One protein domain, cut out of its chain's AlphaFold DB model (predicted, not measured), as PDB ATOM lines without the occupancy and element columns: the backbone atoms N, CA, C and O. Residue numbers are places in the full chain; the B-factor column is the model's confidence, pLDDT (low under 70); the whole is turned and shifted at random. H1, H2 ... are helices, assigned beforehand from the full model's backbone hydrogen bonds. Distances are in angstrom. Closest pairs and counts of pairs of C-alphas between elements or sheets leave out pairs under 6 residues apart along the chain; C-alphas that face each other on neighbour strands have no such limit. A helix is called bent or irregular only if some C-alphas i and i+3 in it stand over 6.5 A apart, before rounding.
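This is residues 21 to 99 of the 111 residues of an uncharacterized protein of Bacilli bacterium VT-13-104 (UniProt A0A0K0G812). The longest helix, H2, lies side by side with H1 in a long helical hairpin, and a shorter helix, H3, turns off at the hairpin's open end, making a corner with H2. Residues 90 to 99, of which 90 to 98 belong to H3, stick out as a free arm. The printed part has 79 residues, with three named helices in the order H1, H2, H3 and no named strand; the class is all helix. The whole is loose, with a radius of gyration of the C-alphas of 15.9 A, and elongated, spanning 49 by 30 by 21 A.

H2, residues 52 to 74, measures 32.5 A from first to last C-alpha and begins at C-alpha 52 (223.745, 240.519, 169.484). H1, residues 27 to 45, measures 25.4 A and begins at C-alpha 27 (238.536, 259.895, 194.735). H1 has a kink of 37 degrees near residue 34 and is only just irregular: C-alphas 32 and 35 are 6.7 A apart. H3, residues 86 to 98, measures 18.3 A and ends at C-alpha 98 (225.396, 249.097, 217.020).

H2 and H1 form a helical hairpin and touch, the closest C-alphas being those of Ala 62 and Gly 41, 4.1 A apart. They run opposite ways at a shallow tilt of 15 degrees. H2 touches H3 with residues 72 to 73 alone, and H3 touches H2 with residues 86 to 87 alone; the closest C-alphas, of Val 72 and Val 86, are 6.2 A apart. H2 and H3 run the same way at a steep tilt of 68 degrees, only just short of about perpendicular. H1 and H3 are apart. In H2 and H3 every O i to N i+4 pair is within hydrogen-bond range; in H1, 12 of 15 are.

The two C-alphas farthest apart, those of Ser 51 and Arg 99, are 51.8 A apart. The printed part has no cut. The link from H2 to H3, 11 residues, is long, and that from H1 to H2, 6 residues, is short. The mean pLDDT of the printed part is 92.2, and no printed residue is under 70.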
ATOM      1  N   LEU A  21     236.950 264.311 192.080       84.38
ATOM      2  CA  LEU A  21     237.195 264.037 190.657       84.38
ATOM      3  C   LEU A  21     236.209 264.825 189.788       84.38
ATOM      4  O   LEU A  21     236.588 265.445 188.802       84.38
ATOM      5  N   ILE A  22     234.941 264.805 190.196       84.00
ATOM      6  CA  ILE A  22     233.839 265.606 189.658       84.00
ATOM      7  C   ILE A  22     232.953 266.045 190.829       84.00
ATOM      8  O   ILE A  22     233.048 265.491 191.928       84.00
ATOM      9  N   LYS A  23     232.073 267.029 190.614       81.00
ATOM     10  CA  LYS A  23     231.159 267.516 191.658       81.00
ATOM     11  C   LYS A  23     230.370 266.347 192.274       81.00
ATOM     12  O   LYS A  23     229.640 265.655 191.572       81.00
ATOM     13  N   GLY A  24     230.530 266.133 193.583       78.62
ATOM     14  CA  GLY A  24     229.848 265.076 194.341       78.62
ATOM     15  C   GLY A  24     230.523 263.697 194.330       78.62
ATOM     16  O   GLY A  24     230.046 262.802 195.031       78.62
ATOM     17  N   VAL A  25     231.626 263.513 193.591       86.12
ATOM     18  CA  VAL A  25     232.396 262.258 193.548       86.12
ATOM     19  C   VAL A  25     233.840 262.513 193.969       86.12
ATOM     20  O   VAL A  25     234.668 263.010 193.203       86.12
ATOM     21  N   THR A  26     234.158 262.106 195.191       89.44
ATOM     22  CA  THR A  26     235.518 262.086 195.725       89.44
ATOM     23  C   THR A  26     236.306 260.898 195.173       89.44
ATOM     24  O   THR A  26     235.742 259.833 194.918       89.44
ATOM     25  N   VAL A  27     237.633 261.016 195.079       90.44
ATOM     26  CA  VAL A  27     238.536 259.895 194.735       90.44
ATOM     27  C   VAL A  27     238.230 258.661 195.583       90.44
ATOM     28  O   VAL A  27     238.084 257.555 195.071       90.44
ATOM     29  N   LYS A  28     238.048 258.852 196.893       89.56
ATOM     30  CA  LYS A  28     237.720 257.760 197.809       89.56
ATOM     31  C   LYS A  28     236.423 257.051 197.415       89.56
ATOM     32  O   LYS A  28     236.421 255.831 197.310       89.56
ATOM     33  N   THR A  29     235.335 257.791 197.185       89.69
ATOM     34  CA  THR A  29     234.030 257.192 196.863       89.69
ATOM     35  C   THR A  29     234.014 256.563 195.475       89.69
ATOM     36  O   THR A  29     233.347 255.545 195.290       89.69
ATOM     37  N   PHE A  30     234.799 257.092 194.534       92.88
ATOM     38  CA  PHE A  30     235.029 256.448 193.246       92.88
ATOM     39  C   PHE A  30     235.585 255.032 193.428       92.88
ATOM     40  O   PHE A  30     234.947 254.070 193.010       92.88
ATOM     41  N   PHE A  31     236.716 254.879 194.122       94.38
ATOM     42  CA  PHE A  31     237.362 253.570 194.271       94.38
ATOM     43  C   PHE A  31     236.611 252.619 195.210       94.38
ATOM     44  O   PHE A  31     236.564 251.420 194.946       94.38
ATOM     45  N   THR A  32     236.004 253.118 196.293       92.06
ATOM     46  CA  THR A  32     235.339 252.244 197.278       92.06
ATOM     47  C   THR A  32     233.893 251.908 196.935       92.06
ATOM     48  O   THR A  32     233.354 250.964 197.504       92.06
ATOM     49  N   VAL A  33     233.233 252.701 196.082       92.56
ATOM     50  CA  VAL A  33     231.810 252.514 195.753       92.56
ATOM     51  C   VAL A  33     231.600 252.402 194.252       92.56
ATOM     52  O   VAL A  33     231.178 251.341 193.814       92.56
ATOM     53  N   LEU A  34     231.910 253.430 193.454       94.44
ATOM     54  CA  LEU A  34     231.548 253.444 192.028       94.44
ATOM     55  C   LEU A  34     232.273 252.365 191.207       94.44
ATOM     56  O   LEU A  34     231.649 251.682 190.398       94.44
ATOM     57  N   LEU A  35     233.575 252.186 191.435       96.06
ATOM     58  CA  LEU A  35     234.405 251.224 190.716       96.06
ATOM     59  C   LEU A  35     233.884 249.779 190.855       96.06
ATOM     60  O   LEU A  35     233.729 249.131 189.823       96.06
ATOM     61  N   PRO A  36     233.526 249.275 192.056       97.00
ATOM     62  CA  PRO A  36     232.837 247.993 192.196       97.00
ATOM     63  C   PRO A  36     231.616 247.815 191.280       97.00
ATOM     64  O   PRO A  36     231.486 246.765 190.657       97.00
ATOM     65  N   PHE A  37     230.748 248.825 191.136       97.19
ATOM     66  CA  PHE A  37     229.589 248.733 190.232       97.19
ATOM     67  C   PHE A  37     230.006 248.653 188.760       97.19
ATOM     68  O   PHE A  37     229.412 247.886 188.007       97.19
ATOM     69  N   ILE A  38     231.038 249.399 188.351       97.19
ATOM     70  CA  ILE A  38     231.598 249.330 186.990       97.19
ATOM     71  C   ILE A  38     232.176 247.941 186.717       97.19
ATOM     72  O   ILE A  38     231.905 247.362 185.666       97.19
ATOM     73  N   VAL A  39     232.917 247.378 187.674       98.00
ATOM     74  CA  VAL A  39     233.479 246.026 187.563       98.00
ATOM     75  C   VAL A  39     232.362 244.992 187.435       98.00
ATOM     76  O   VAL A  39     232.401 244.176 186.520       98.00
ATOM     77  N   ILE A  40     231.328 245.056 188.282       97.69
ATOM     78  CA  ILE A  40     230.162 244.161 188.198       97.69
ATOM     79  C   ILE A  40     229.458 244.310 186.840       97.69
ATOM     80  O   ILE A  40     229.145 243.305 186.206       97.69
ATOM     81  N   GLY A  41     229.251 245.539 186.359       96.56
ATOM     82  CA  GLY A  41     228.673 245.795 185.038       96.56
ATOM     83  C   GLY A  41     229.499 245.177 183.904       96.56
ATOM     84  O   GLY A  41     228.945 244.524 183.021       96.56
ATOM     85  N   GLY A  42     230.827 245.312 183.960       96.50
ATOM     86  CA  GLY A  42     231.742 244.679 183.007       96.50
ATOM     87  C   GLY A  42     231.681 243.151 183.055       96.50
ATOM     88  O   GLY A  42     231.609 242.506 182.009       96.50
ATOM     89  N   LEU A  43     231.623 242.569 184.258       97.38
ATOM     90  CA  LEU A  43     231.467 241.123 184.437       97.38
ATOM     91  C   LEU A  43     230.150 240.612 183.847       97.38
ATOM     92  O   LEU A  43     230.155 239.571 183.202       97.38
ATOM     93  N   ILE A  44     229.044 241.350 184.002       95.50
ATOM     94  CA  ILE A  44     227.746 240.985 183.408       95.50
ATOM     95  C   ILE A  44     227.854 240.891 181.883       95.50
ATOM     96  O   ILE A  44     227.349 239.938 181.295       95.50
ATOM     97  N   ILE A  45     228.526 241.847 181.238       95.62
ATOM     98  CA  ILE A  45     228.708 241.853 179.778       95.62
ATOM     99  C   ILE A  45     229.606 240.690 179.322       95.62
ATOM    100  O   ILE A  45     229.355 240.104 178.269       95.62
ATOM    101  N   ALA A  46     230.611 240.326 180.122       94.94
ATOM    102  CA  ALA A  46     231.577 239.270 179.817       94.94
ATOM    103  C   ALA A  46     231.022 237.834 179.929       94.94
ATOM    104  O   ALA A  46     231.723 236.880 179.599       94.94
ATOM    105  N   ILE A  47     229.784 237.640 180.392       93.94
ATOM    106  CA  ILE A  47     229.175 236.306 180.467       93.94
ATOM    107  C   ILE A  47     228.720 235.888 179.057       93.94
ATOM    108  O   ILE A  47     227.918 236.606 178.466       93.94
ATOM    109  N   PRO A  48     229.168 234.748 178.496       92.25
ATOM    110  CA  PRO A  48     228.663 234.225 177.220       92.25
ATOM    111  C   PRO A  48     227.216 233.696 177.343       92.25
ATOM    112  O   PRO A  48     226.763 233.413 178.451       92.25
ATOM    113  N   PRO A  49     226.457 233.516 176.236       92.00
ATOM    114  CA  PRO A  49     226.838 233.645 174.816       92.00
ATOM    115  C   PRO A  49     226.770 235.080 174.269       92.00
ATOM    116  O   PRO A  49     225.929 235.859 174.707       92.00
ATOM    117  N   TYR A  50     227.606 235.421 173.280       93.12
ATOM    118  CA  TYR A  50     227.773 236.787 172.742       93.12
ATOM    119  C   TYR A  50     226.916 237.117 171.510       93.12
ATOM    120  O   TYR A  50     227.320 237.893 170.646       93.12
ATOM    121  N   SER A  51     225.728 236.532 171.393       95.44
ATOM    122  CA  SER A  51     224.795 236.922 170.334       95.44
ATOM    123  C   SER A  51     224.281 238.349 170.557       95.44
ATOM    124  O   SER A  51     224.096 238.784 171.695       95.44
ATOM    125  N   LEU A  52     224.030 239.078 169.463       94.00
ATOM    126  CA  LEU A  52     223.745 240.519 169.484       94.00
ATOM    127  C   LEU A  52     222.633 240.899 170.476       94.00
ATOM    128  O   LEU A  52     222.818 241.786 171.301       94.00
ATOM    129  N   VAL A  53     221.504 240.183 170.445       95.00
ATOM    130  CA  VAL A  53     220.356 240.437 171.335       95.00
ATOM    131  C   VAL A  53     220.740 240.269 172.807       95.00
ATOM    132  O   VAL A  53     220.419 241.118 173.635       95.00
ATOM    133  N   PHE A  54     221.472 239.207 173.142       94.75
ATOM    134  CA  PHE A  54     221.881 238.937 174.519       94.75
ATOM    135  C   PHE A  54     222.917 239.948 175.016       94.75
ATOM    136  O   PHE A  54     222.835 240.386 176.162       94.75
ATOM    137  N   VAL A  55     223.850 240.366 174.157       96.06
ATOM    138  CA  VAL A  55     224.816 241.423 174.484       96.06
ATOM    139  C   VAL A  55     224.096 242.745 174.740       96.06
ATOM    140  O   VAL A  55     224.368 243.380 175.756       96.06
ATOM    141  N   LEU A  56     223.134 243.135 173.897       96.44
ATOM    142  CA  LEU A  56     222.359 244.368 174.092       96.44
ATOM    143  C   LEU A  56     221.591 244.364 175.420       96.44
ATOM    144  O   LEU A  56     221.648 245.344 176.163       96.44
ATOM    145  N   ILE A  57     220.933 243.251 175.757       95.81
ATOM    146  CA  ILE A  57     220.236 243.099 177.043       95.81
ATOM    147  C   ILE A  57     221.220 243.243 178.211       95.81
ATOM    148  O   ILE A  57     220.949 243.969 179.166       95.81
ATOM    149  N   ARG A  58     222.388 242.594 178.145       95.19
ATOM    150  CA  ARG A  58     223.397 242.668 179.213       95.19
ATOM    151  C   ARG A  58     224.013 244.053 179.344       95.19
ATOM    152  O   ARG A  58     224.223 244.498 180.466       95.19
ATOM    153  N   VAL A  59     224.262 244.748 178.236       96.69
ATOM    154  CA  VAL A  59     224.728 246.142 178.243       96.69
ATOM    155  C   VAL A  59     223.687 247.043 178.902       96.69
ATOM    156  O   VAL A  59     224.044 247.869 179.740       96.69
ATOM    157  N   PHE A  60     222.402 246.851 178.596       97.69
ATOM    158  CA  PHE A  60     221.325 247.591 179.249       97.69
ATOM    159  C   PHE A  60     221.283 247.333 180.765       97.69
ATOM    160  O   PHE A  60     221.218 248.276 181.555       97.69
ATOM    161  N   ILE A  61     221.411 246.073 181.193       96.94
ATOM    162  CA  ILE A  61     221.487 245.717 182.619       96.94
ATOM    163  C   ILE A  61     222.737 246.329 183.273       96.94
ATOM    164  O   ILE A  61     222.643 246.912 184.352       96.94
ATOM    165  N   ALA A  62     223.900 246.246 182.626       97.31
ATOM    166  CA  ALA A  62     225.143 246.823 183.128       97.31
ATOM    167  C   ALA A  62     225.039 248.348 183.286       97.31
ATOM    168  O   ALA A  62     225.488 248.890 184.298       97.31
ATOM    169  N   LEU A  63     224.386 249.037 182.345       97.75
ATOM    170  CA  LEU A  63     224.090 250.468 182.451       97.75
ATOM    171  C   LEU A  63     223.237 250.783 183.679       97.75
ATOM    172  O   LEU A  63     223.558 251.723 184.408       97.75
ATOM    173  N   ILE A  64     222.197 249.992 183.955       98.06
ATOM    174  CA  ILE A  64     221.380 250.152 185.166       98.06
ATOM    175  C   ILE A  64     222.248 249.991 186.421       98.06
ATOM    176  O   ILE A  64     222.201 250.841 187.310       98.06
ATOM    177  N   VAL A  65     223.081 248.948 186.481       97.38
ATOM    178  CA  VAL A  65     223.968 248.681 187.628       97.38
ATOM    179  C   VAL A  65     224.920 249.852 187.881       97.38
ATOM    180  O   VAL A  65     225.014 250.340 189.010       97.38
ATOM    181  N   VAL A  66     225.588 250.357 186.840       96.62
ATOM    182  CA  VAL A  66     226.502 251.503 186.961       96.62
ATOM    183  C   VAL A  66     225.750 252.775 187.354       96.62
ATOM    184  O   VAL A  66     226.222 253.525 188.211       96.62
ATOM    185  N   THR A  67     224.556 252.994 186.798       96.69
ATOM    186  CA  THR A  67     223.711 254.153 187.123       96.69
ATOM    187  C   THR A  67     223.296 254.148 188.592       96.69
ATOM    188  O   THR A  67     223.348 255.190 189.245       96.69
ATOM    189  N   ILE A  68     222.950 252.984 189.150       96.25
ATOM    190  CA  ILE A  68     222.654 252.836 190.581       96.25
ATOM    191  C   ILE A  68     223.883 253.196 191.421       96.25
ATOM    192  O   ILE A  68     223.774 253.988 192.359       96.25
ATOM    193  N   GLY A  69     225.060 252.666 191.073       94.62
ATOM    194  CA  GLY A  69     226.310 252.994 191.764       94.62
ATOM    195  C   GLY A  69     226.610 254.493 191.753       94.62
ATOM    196  O   GLY A  69     226.939 255.077 192.787       94.62
ATOM    197  N   PHE A  70     226.419 255.138 190.601       94.44
ATOM    198  CA  PHE A  70     226.580 256.581 190.451       94.44
ATOM    199  C   PHE A  70     225.573 257.365 191.303       94.44
ATOM    200  O   PHE A  70     225.962 258.268 192.050       94.44
ATOM    201  N   ALA A  71     224.297 256.973 191.269       93.81
ATOM    202  CA  ALA A  71     223.249 257.590 192.071       93.81
ATOM    203  C   ALA A  71     223.555 257.506 193.573       93.81
ATOM    204  O   ALA A  71     223.361 258.491 194.283       93.81
ATOM    205  N   VAL A  72     224.089 256.384 194.067       93.00
ATOM    206  CA  VAL A  72     224.474 256.224 195.483       93.00
ATOM    207  C   VAL A  72     225.582 257.197 195.893       93.00
ATOM    208  O   VAL A  72     225.543 257.730 197.004       93.00
ATOM    209  N   VAL A  73     226.565 257.444 195.024       92.00
ATOM    210  CA  VAL A  73     227.679 258.354 195.335       92.00
ATOM    211  C   VAL A  73     227.233 259.818 195.312       92.00
ATOM    212  O   VAL A  73     227.615 260.593 196.195       92.00
ATOM    213  N   VAL A  74     226.406 260.196 194.335       90.56
ATOM    214  CA  VAL A  74     225.987 261.591 194.135       90.56
ATOM    215  C   VAL A  74     224.853 261.994 195.081       90.56
ATOM    216  O   VAL A  74     224.827 263.127 195.561       90.56
ATOM    217  N   SER A  75     223.937 261.080 195.401       91.50
ATOM    218  CA  SER A  75     222.735 261.412 196.167       91.50
ATOM    219  C   SER A  75     223.047 261.951 197.565       91.50
ATOM    220  O   SER A  75     223.907 261.447 198.300       91.50
ATOM    221  N   ARG A  76     222.281 262.974 197.949       89.75
ATOM    222  CA  ARG A  76     222.277 263.589 199.278       89.75
ATOM    223  C   ARG A  76     220.879 263.393 199.880       89.75
ATOM    224  O   ARG A  76     219.948 264.080 199.468       89.75
ATOM    225  N   PRO A  77     220.676 262.422 200.794       89.81
ATOM    226  CA  PRO A  77     219.334 262.040 201.244       89.81
ATOM    227  C   PRO A  77     218.670 263.095 202.141       89.81
ATOM    228  O   PRO A  77     217.454 263.081 202.308       89.81
ATOM    229  N   ILE A  78     219.450 264.009 202.726       87.75
ATOM    230  CA  ILE A  78     218.967 265.033 203.656       87.75
ATOM    231  C   ILE A  78     219.035 266.394 202.964       87.75
ATOM    232  O   ILE A  78     220.110 266.972 202.834       87.75
ATOM    233  N   LYS A  79     217.874 266.932 202.563       84.62
ATOM    234  CA  LYS A  79     217.777 268.221 201.847       84.62
ATOM    235  C   LYS A  79     218.382 269.397 202.618       84.62
ATOM    236  O   LYS A  79     218.918 270.307 202.011       84.62
ATOM    237  N   SER A  80     218.308 269.382 203.950       85.62
ATOM    238  CA  SER A  80     218.861 270.451 204.790       85.62
ATOM    239  C   SER A  80     220.381 270.378 204.967       85.62
ATOM    240  O   SER A  80     220.953 271.262 205.601       85.62
ATOM    241  N   ARG A  81     221.040 269.312 204.488       82.44
ATOM    242  CA  ARG A  81     222.464 269.036 204.720       82.44
ATOM    243  C   ARG A  81     223.107 268.412 203.481       82.44
ATOM    244  O   ARG A  81     223.303 267.199 203.416       82.44
ATOM    245  N   GLU A  82     223.511 269.255 202.535       80.12
ATOM    246  CA  GLU A  82     224.122 268.817 201.267       80.12
ATOM    247  C   GLU A  82     225.488 268.124 201.433       80.12
ATOM    248  O   GLU A  82     225.907 267.351 200.571       80.12
ATOM    249  N   ASN A  83     226.157 268.312 202.575       81.81
ATOM    250  CA  ASN A  83     227.410 267.625 202.904       81.81
ATOM    251  C   ASN A  83     227.207 266.151 203.337       81.81
ATOM    252  O   ASN A  83     228.156 265.371 203.396       81.81
ATOM    253  N   ILE A  84     225.978 265.721 203.656       85.88
ATOM    254  CA  ILE A  84     225.728 264.337 204.089       85.88
ATOM    255  C   ILE A  84     225.397 263.472 202.872       85.88
ATOM    256  O   ILE A  84     224.307 263.545 202.310       85.88
ATOM    257  N   THR A  85     226.334 262.605 202.489       89.62
ATOM    258  CA  THR A  85     226.137 261.618 201.413       89.62
ATOM    259  C   THR A  85     225.285 260.428 201.874       89.62
ATOM    260  O   THR A  85     225.189 260.150 203.075       89.62
ATOM    261  N   VAL A  86     224.701 259.662 200.938       90.69
ATOM    262  CA  VAL A  86     224.015 258.388 201.264       90.69
ATOM    263  C   VAL A  86     224.934 257.444 202.043       90.69
ATOM    264  O   VAL A  86     224.511 256.832 203.022       90.69
ATOM    265  N   ILE A  87     226.211 257.373 201.664       89.00
ATOM    266  CA  ILE A  87     227.210 256.525 202.326       89.00
ATOM    267  C   ILE A  87     227.367 256.927 203.801       89.00
ATOM    268  O   ILE A  87     227.367 256.062 204.681       89.00
ATOM    269  N   HIS A  88     227.451 258.232 204.088       89.88
ATOM    270  CA  HIS A  88     227.492 258.734 205.464       89.88
ATOM    271  C   HIS A  88     226.208 258.418 206.220       89.88
ATOM    272  O   HIS A  88     226.271 257.924 207.344       89.88
ATOM    273  N   HIS A  89     225.051 258.640 205.597       91.38
ATOM    274  CA  HIS A  89     223.770 258.372 206.236       91.38
ATOM    275  C   HIS A  89     223.631 256.900 206.647       91.38
ATOM    276  O   HIS A  89     223.292 256.611 207.797       91.38
ATOM    277  N   LEU A  90     223.970 255.970 205.751       92.19
ATOM    278  CA  LEU A  90     223.948 254.535 206.039       92.19
ATOM    279  C   LEU A  90     224.954 254.151 207.132       92.19
ATOM    280  O   LEU A  90     224.643 253.322 207.992       92.19
ATOM    281  N   LYS A  91     226.143 254.767 207.133       92.88
ATOM    282  CA  LYS A  91     227.138 254.572 208.194       92.88
ATOM    283  C   LYS A  91     226.584 255.013 209.551       92.88
ATOM    284  O   LYS A  91     226.652 254.230 210.496       92.88
ATOM    285  N   PHE A  92     225.971 256.193 209.631       92.12
ATOM    286  CA  PHE A  92     225.371 256.696 210.868       92.12
ATOM    287  C   PHE A  92     224.241 255.802 211.373       92.12
ATOM    288  O   PHE A  92     224.202 255.503 212.561       92.12
ATOM    289  N   LEU A  93     223.361 255.315 210.491       92.62
ATOM    290  CA  LEU A  93     222.306 254.369 210.876       92.62
ATOM    291  C   LEU A  93     222.895 253.070 211.436       92.62
ATOM    292  O   LEU A  93     222.449 252.564 212.468       92.62
ATOM    293  N   ARG A  94     223.933 252.538 210.785       94.00
ATOM    294  CA  ARG A  94     224.615 251.324 211.241       94.00
ATOM    295  C   ARG A  94     225.278 251.526 212.604       94.00
ATOM    296  O   ARG A  94     225.146 250.662 213.465       94.00
ATOM    297  N   GLU A  95     225.984 252.632 212.804       93.44
ATOM    298  CA  GLU A  95     226.630 252.966 214.082       93.44
ATOM    299  C   GLU A  95     225.598 253.210 215.187       93.44
ATOM    300  O   GLU A  95     225.739 252.687 216.293       93.44
ATOM    301  N   TYR A  96     224.510 253.915 214.868       90.56
ATOM    302  CA  TYR A  96     223.388 254.137 215.774       90.56
ATOM    303  C   TYR A  96     222.777 252.820 216.261       90.56
ATOM    304  O   TYR A  96     222.494 252.676 217.449       90.56
ATOM    305  N   ASN A  97     222.605 251.848 215.365       89.50
ATOM    306  CA  ASN A  97     222.054 250.539 215.714       89.50
ATOM    307  C   ASN A  97     223.035 249.670 216.512       89.50
ATOM    308  O   ASN A  97     222.601 248.837 217.303       89.50
ATOM    309  N   LYS A  98     224.346 249.861 216.326       90.62
ATOM    310  CA  LYS A  98     225.396 249.097 217.020       90.62
ATOM    311  C   LYS A  98     225.794 249.669 218.382       90.62
ATOM    312  O   LYS A  98     226.494 248.991 219.130       90.62
ATOM    313  N   ARG A  99     225.401 250.901 218.715       85.69
ATOM    314  CA  ARG A  99     225.800 251.540 219.979       85.69
ATOM    315  C   ARG A  99     225.184 250.825 221.186       85.69
ATOM    316  O   ARG A  99     223.993 250.508 221.194       85.69
TER     317      ARG A  99